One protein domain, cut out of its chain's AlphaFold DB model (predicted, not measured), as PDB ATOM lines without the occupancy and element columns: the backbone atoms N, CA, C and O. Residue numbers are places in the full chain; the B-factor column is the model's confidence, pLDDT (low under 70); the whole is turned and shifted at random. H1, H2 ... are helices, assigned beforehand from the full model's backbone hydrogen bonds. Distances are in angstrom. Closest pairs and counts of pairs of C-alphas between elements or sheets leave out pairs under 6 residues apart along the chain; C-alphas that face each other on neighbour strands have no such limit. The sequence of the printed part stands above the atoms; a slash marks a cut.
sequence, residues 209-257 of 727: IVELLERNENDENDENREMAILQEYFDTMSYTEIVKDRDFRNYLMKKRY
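Overview. This is residues 209 to 257 of the 727 residues of an uncharacterized protein of Anopheles maculatus (UniProt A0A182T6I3). Short H1 bridges two longer helices, H2 and H4, which stay apart from each other; little H3 makes the turn from H2 to H4 at one end, and residues 217 to 224 stick out at the other. The printed part has 49 residues with four named helices, H1 to H4 in order, and no named strand: all helix. It is compact, with a radius of gyration of the C-alphas of 10.6 A, and elongated, spanning 31 by 20 by 17 A.

Arrangement. H1, residues 209 to 214, and H2, residues 223 to 236, form a helical hairpin: they touch, closest at the C-alphas of Leu 212 and Ile 229, 6.2 A apart, and run opposite ways at a shallow tilt of 33 degrees, only just short of steep. H1 touches H4, residues 246 to 255, closest at the C-alphas of Ile 209 and Phe 248, 6.2 A apart, the same way at a steep tilt of 51 degrees. H3, residues 239 to 242, is close to but not clearly touching H2 and H4; its closest C-alphas to H4 are those of Ile 242 and Phe 248, 7.1 A apart. In H1, H2 and H4 every O i to N i+4 pair is within hydrogen-bond range; H3 is too short for one.

Along the chain. H1 begins at C-alpha 209 (17.609, -53.051, 9.152). H2 is 19.8 A long, and H4, 14.7 A long, ends at C-alpha 255 (19.637, -41.311, 15.343).

Size, cuts and confidence. The C-alphas farthest apart, of Glu 220 and Thr 240, are 31.5 A apart. The printed part has no cut and no long link. Residues 215 to 221 have pLDDT under 70.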
ATOM      1  N   ILE A 209      17.537 -54.509   8.998       81.06
ATOM      2  CA  ILE A 209      17.609 -53.051   9.152       81.06
ATOM      3  C   ILE A 209      18.951 -52.474   8.675       81.06
ATOM      4  O   ILE A 209      18.952 -51.458   7.995       81.06
ATOM      5  N   VAL A 210      20.095 -53.110   8.957       80.44
ATOM      6  CA  VAL A 210      21.391 -52.622   8.447       80.44
ATOM      7  C   VAL A 210      21.471 -52.770   6.931       80.44
ATOM      8  O   VAL A 210      21.989 -51.877   6.272       80.44
ATOM      9  N   GLU A 211      20.920 -53.839   6.357       78.06
ATOM     10  CA  GLU A 211      20.862 -54.002   4.901       78.06
ATOM     11  C   GLU A 211      19.981 -52.934   4.222       78.06
ATOM     12  O   GLU A 211      20.289 -52.486   3.117       78.06
ATOM     13  N   LEU A 212      18.896 -52.497   4.867       74.31
ATOM     14  CA  LEU A 212      18.041 -51.411   4.376       74.31
ATOM     15  C   LEU A 212      18.681 -50.027   4.586       74.31
ATOM     16  O   LEU A 212      18.654 -49.194   3.685       74.31
ATOM     17  N   LEU A 213      19.334 -49.787   5.725       77.38
ATOM     18  CA  LEU A 213      20.009 -48.517   6.015       77.38
ATOM     19  C   LEU A 213      21.288 -48.308   5.194       77.38
ATOM     20  O   LEU A 213      21.586 -47.178   4.820       77.38
ATOM     21  N   GLU A 214      22.033 -49.367   4.868       74.88
ATOM     22  CA  GLU A 214      23.193 -49.271   3.970       74.88
ATOM     23  C   GLU A 214      22.783 -48.937   2.524       74.88
ATOM     24  O   GLU A 214      23.559 -48.310   1.806       74.88
ATOM     25  N   ARG A 215      21.538 -49.239   2.112       67.88
ATOM     26  CA  ARG A 215      20.943 -48.711   0.864       67.88
ATOM     27  C   ARG A 215      20.625 -47.206   0.932       67.88
ATOM     28  O   ARG A 215      20.181 -46.648  -0.070       67.88
ATOM     29  N   ASN A 216      20.828 -46.547   2.077       66.75
ATOM     30  CA  ASN A 216      20.525 -45.130   2.305       66.75
ATOM     31  C   ASN A 216      21.707 -44.327   2.894       66.75
ATOM     32  O   ASN A 216      21.517 -43.196   3.321       66.75
ATOM     33  N   GLU A 217      22.931 -44.875   2.940       65.25
ATOM     34  CA  GLU A 217      24.101 -44.167   3.511       65.25
ATOM     35  C   GLU A 217      24.835 -43.257   2.488       65.25
ATOM     36  O   GLU A 217      25.837 -42.636   2.834       65.25
ATOM     37  N   ASN A 218      24.322 -43.143   1.251       59.53
ATOM     38  CA  ASN A 218      24.902 -42.331   0.164       59.53
ATOM     39  C   ASN A 218      24.194 -40.987  -0.098       59.53
ATOM     40  O   ASN A 218      24.833 -40.074  -0.615       59.53
ATOM     41  N   ASP A 219      22.902 -40.875   0.215       53.06
ATOM     42  CA  ASP A 219      22.062 -39.720  -0.132       53.06
ATOM     43  C   ASP A 219      21.797 -38.857   1.122       53.06
ATOM     44  O   ASP A 219      21.843 -39.367   2.244       53.06
ATOM     45  N   GLU A 220      21.560 -37.546   0.972       56.62
ATOM     46  CA  GLU A 220      21.546 -36.598   2.105       56.62
ATOM     47  C   GLU A 220      20.329 -36.738   3.040       56.62
ATOM     48  O   GLU A 220      19.412 -35.924   3.025       56.62
ATOM     49  N   ASN A 221      20.378 -37.734   3.932       60.75
ATOM     50  CA  ASN A 221      19.575 -37.822   5.158       60.75
ATOM     51  C   ASN A 221      18.058 -37.618   4.928       60.75
ATOM     52  O   ASN A 221      17.388 -36.987   5.743       60.75
ATOM     53  N   ASP A 222      17.534 -38.157   3.823       77.38
ATOM     54  CA  ASP A 222      16.120 -38.063   3.445       77.38
ATOM     55  C   ASP A 222      15.232 -38.798   4.461       77.38
ATOM     56  O   ASP A 222      15.206 -40.033   4.531       77.38
ATOM     57  N   GLU A 223      14.506 -38.011   5.254       80.94
ATOM     58  CA  GLU A 223      13.619 -38.490   6.313       80.94
ATOM     59  C   GLU A 223      12.452 -39.316   5.745       80.94
ATOM     60  O   GLU A 223      12.021 -40.267   6.392       80.94
ATOM     61  N   ASN A 224      11.996 -39.052   4.512       84.31
ATOM     62  CA  ASN A 224      10.925 -39.835   3.885       84.31
ATOM     63  C   ASN A 224      11.404 -41.248   3.535       84.31
ATOM     64  O   ASN A 224      10.715 -42.231   3.807       84.31
ATOM     65  N   ARG A 225      12.611 -41.369   2.973       82.94
ATOM     66  CA  ARG A 225      13.233 -42.663   2.657       82.94
ATOM     67  C   ARG A 225      13.652 -43.424   3.911       82.94
ATOM     68  O   ARG A 225      13.553 -44.648   3.938       82.94
ATOM     69  N   GLU A 226      14.064 -42.724   4.967       84.88
ATOM     70  CA  GLU A 226      14.290 -43.332   6.281       84.88
ATOM     71  C   GLU A 226      12.989 -43.859   6.910       84.88
ATOM     72  O   GLU A 226      12.971 -44.990   7.394       84.88
ATOM     73  N   MET A 227      11.886 -43.109   6.824       85.25
ATOM     74  CA  MET A 227      10.565 -43.573   7.261       85.25
ATOM     75  C   MET A 227      10.054 -44.757   6.430       85.25
ATOM     76  O   MET A 227       9.552 -45.717   7.009       85.25
ATOM     77  N   ALA A 228      10.243 -44.753   5.106       86.81
ATOM     78  CA  ALA A 228       9.892 -45.886   4.246       86.81
ATOM     79  C   ALA A 228      10.692 -47.157   4.597       86.81
ATOM     80  O   ALA A 228      10.127 -48.248   4.648       86.81
ATOM     81  N   ILE A 229      11.986 -47.021   4.911       87.81
ATOM     82  CA  ILE A 229      12.839 -48.119   5.399       87.81
ATOM     83  C   ILE A 229      12.362 -48.647   6.756       87.81
ATOM     84  O   ILE A 229      12.359 -49.860   6.976       87.81
ATOM     85  N   LEU A 230      11.960 -47.761   7.670       89.25
ATOM     86  CA  LEU A 230      11.422 -48.163   8.971       89.25
ATOM     87  C   LEU A 230      10.078 -48.872   8.830       89.25
ATOM     88  O   LEU A 230       9.867 -49.887   9.491       89.25
ATOM     89  N   GLN A 231       9.212 -48.392   7.939       90.88
ATOM     90  CA  GLN A 231       7.949 -49.042   7.624       90.88
ATOM     91  C   GLN A 231       8.173 -50.428   7.000       90.88
ATOM     92  O   GLN A 231       7.645 -51.398   7.531       90.88
ATOM     93  N   GLU A 232       9.025 -50.569   5.974       91.25
ATOM     94  CA  GLU A 232       9.351 -51.889   5.402       91.25
ATOM     95  C   GLU A 232       9.899 -52.839   6.478       91.25
ATOM     96  O   GLU A 232       9.531 -54.012   6.532       91.25
ATOM     97  N   TYR A 233      10.755 -52.346   7.376       91.94
ATOM     98  CA  TYR A 233      11.293 -53.145   8.473       91.94
ATOM     99  C   TYR A 233      10.213 -53.580   9.479       91.94
ATOM    100  O   TYR A 233      10.227 -54.736   9.898       91.94
ATOM    101  N   PHE A 234       9.260 -52.712   9.833       91.06
ATOM    102  CA  PHE A 234       8.144 -53.051  10.724       91.06
ATOM    103  C   PHE A 234       7.099 -53.970  10.072       91.06
ATOM    104  O   PHE A 234       6.607 -54.880  10.733       91.06
ATOM    105  N   ASP A 235       6.806 -53.789   8.782       92.44
ATOM    106  CA  ASP A 235       5.842 -54.605   8.033       92.44
ATOM    107  C   ASP A 235       6.371 -56.026   7.743       92.44
ATOM    108  O   ASP A 235       5.597 -56.936   7.444       92.44
ATOM    109  N   THR A 236       7.692 -56.240   7.817       88.06
ATOM    110  CA  THR A 236       8.343 -57.503   7.409       88.06
ATOM    111  C   THR A 236       9.120 -58.236   8.505       88.06
ATOM    112  O   THR A 236       9.667 -59.307   8.233       88.06
ATOM    113  N   MET A 237       9.173 -57.699   9.725       89.44
ATOM    114  CA  MET A 237       9.760 -58.351  10.900       89.44
ATOM    115  C   MET A 237       8.721 -58.401  12.019       89.44
ATOM    116  O   MET A 237       8.022 -57.422  12.265       89.44
ATOM    117  N   SER A 238       8.626 -59.510  12.753       90.62
ATOM    118  CA  SER A 238       7.701 -59.566  13.889       90.62
ATOM    119  C   SER A 238       8.197 -58.707  15.060       90.62
ATOM    120  O   SER A 238       9.402 -58.551  15.275       90.62
ATOM    121  N   TYR A 239       7.280 -58.180  15.883       87.69
ATOM    122  CA  TYR A 239       7.641 -57.381  17.067       87.69
ATOM    123  C   TYR A 239       8.631 -58.114  17.992       87.69
ATOM    124  O   TYR A 239       9.571 -57.516  18.514       87.69
ATOM    125  N   THR A 240       8.486 -59.432  18.146       88.06
ATOM    126  CA  THR A 240       9.380 -60.274  18.958       88.06
ATOM    127  C   THR A 240      10.788 -60.431  18.372       88.06
ATOM    128  O   THR A 240      11.717 -60.721  19.131       88.06
ATOM    129  N   GLU A 241      10.977 -60.211  17.069       89.81
ATOM    130  CA  GLU A 241      12.284 -60.126  16.405       89.81
ATOM    131  C   GLU A 241      12.848 -58.702  16.465       89.81
ATOM    132  O   GLU A 241      13.994 -58.531  16.874       89.81
ATOM    133  N   ILE A 242      12.032 -57.684  16.166       88.75
ATOM    134  CA  ILE A 242      12.381 -56.251  16.249       88.75
ATOM    135  C   ILE A 242      12.923 -55.900  17.640       88.75
ATOM    136  O   ILE A 242      13.981 -55.282  17.774       88.75
ATOM    137  N   VAL A 243      12.241 -56.352  18.698       88.25
ATOM    138  CA  VAL A 243      12.686 -56.165  20.085       88.25
ATOM    139  C   VAL A 243      14.051 -56.817  20.321       88.25
ATOM    140  O   VAL A 243      14.841 -56.283  21.099       88.25
ATOM    141  N   LYS A 244      14.370 -57.943  19.673       90.50
ATOM    142  CA  LYS A 244      15.644 -58.672  19.835       90.50
ATOM    143  C   LYS A 244      16.760 -58.170  18.910       90.50
ATOM    144  O   LYS A 244      17.926 -58.455  19.190       90.50
ATOM    145  N   ASP A 245      16.445 -57.417  17.858       91.25
ATOM    146  CA  ASP A 245      17.427 -56.934  16.888       91.25
ATOM    147  C   ASP A 245      18.404 -55.932  17.532       91.25
ATOM    148  O   ASP A 245      18.097 -54.781  17.867       91.25
ATOM    149  N   ARG A 246      19.638 -56.409  17.715       90.19
ATOM    150  CA  ARG A 246      20.755 -55.648  18.279       90.19
ATOM    151  C   ARG A 246      21.070 -54.401  17.460       90.19
ATOM    152  O   ARG A 246      21.474 -53.389  18.034       90.19
ATOM    153  N   ASP A 247      20.953 -54.481  16.145       90.56
ATOM    154  CA  ASP A 247      21.362 -53.417  15.245       90.56
ATOM    155  C   ASP A 247      20.259 -52.388  15.045       90.56
ATOM    156  O   ASP A 247      20.576 -51.203  14.973       90.56
ATOM    157  N   PHE A 248      18.989 -52.796  15.090       91.44
ATOM    158  CA  PHE A 248      17.872 -51.856  15.211       91.44
ATOM    159  C   PHE A 248      18.038 -50.997  16.471       91.44
ATOM    160  O   PHE A 248      18.088 -49.768  16.393       91.44
ATOM    161  N   ARG A 249      18.303 -51.629  17.626       89.62
ATOM    162  CA  ARG A 249      18.667 -50.928  18.875       89.62
ATOM    163  C   ARG A 249      19.902 -50.020  18.707       89.62
ATOM    164  O   ARG A 249      19.918 -48.906  19.233       89.62
ATOM    165  N   ASN A 250      20.941 -50.453  17.979       90.69
ATOM    166  CA  ASN A 250      22.123 -49.619  17.690       90.69
ATOM    167  C   ASN A 250      21.773 -48.396  16.819       90.69
ATOM    168  O   ASN A 250      22.322 -47.314  17.035       90.69
ATOM    169  N   TYR A 251      20.879 -48.565  15.847       89.19
ATOM    170  CA  TYR A 251      20.415 -47.533  14.926       89.19
ATOM    171  C   TYR A 251      19.540 -46.486  15.630       89.19
ATOM    172  O   TYR A 251      19.847 -45.293  15.537       89.19
ATOM    173  N   LEU A 252      18.553 -46.902  16.432       90.62
ATOM    174  CA  LEU A 252      17.754 -45.974  17.243       90.62
ATOM    175  C   LEU A 252      18.662 -45.156  18.187       90.62
ATOM    176  O   LEU A 252      18.476 -43.950  18.346       90.62
ATOM    177  N   MET A 253      19.742 -45.756  18.712       88.12
ATOM    178  CA  MET A 253      20.793 -45.047  19.466       88.12
ATOM    179  C   MET A 253      21.722 -44.150  18.615       88.12
ATOM    180  O   MET A 253      22.317 -43.218  19.169       88.12
ATOM    181  N   LYS A 254      21.881 -44.405  17.303       88.56
ATOM    182  CA  LYS A 254      22.636 -43.564  16.339       88.56
ATOM    183  C   LYS A 254      21.843 -42.284  16.044       88.56
ATOM    184  O   LYS A 254      22.400 -41.195  16.191       88.56
ATOM    185  N   LYS A 255      20.553 -42.417  15.700       86.75
ATOM    186  CA  LYS A 255      19.637 -41.311  15.343       86.75
ATOM    187  C   LYS A 255      18.997 -40.597  16.547       86.75
ATOM    188  O   LYS A 255      18.708 -39.411  16.450       86.75
ATOM    189  N   ARG A 256      18.942 -41.253  17.716       86.81
ATOM    190  CA  ARG A 256      18.362 -40.787  19.002       86.81
ATOM    191  C   ARG A 256      16.832 -40.840  19.104       86.81
ATOM    192  O   ARG A 256      16.256 -40.028  19.828       86.81
ATOM    193  N   TYR A 257      16.208 -41.835  18.486       89.00
ATOM    194  CA  TYR A 257      14.811 -42.206  18.740       89.00
ATOM    195  C   TYR A 257      14.693 -42.885  20.119       89.00
ATOM    196  O   TYR A 257      14.626 -44.110  20.252       89.00
TER     197      TYR A 257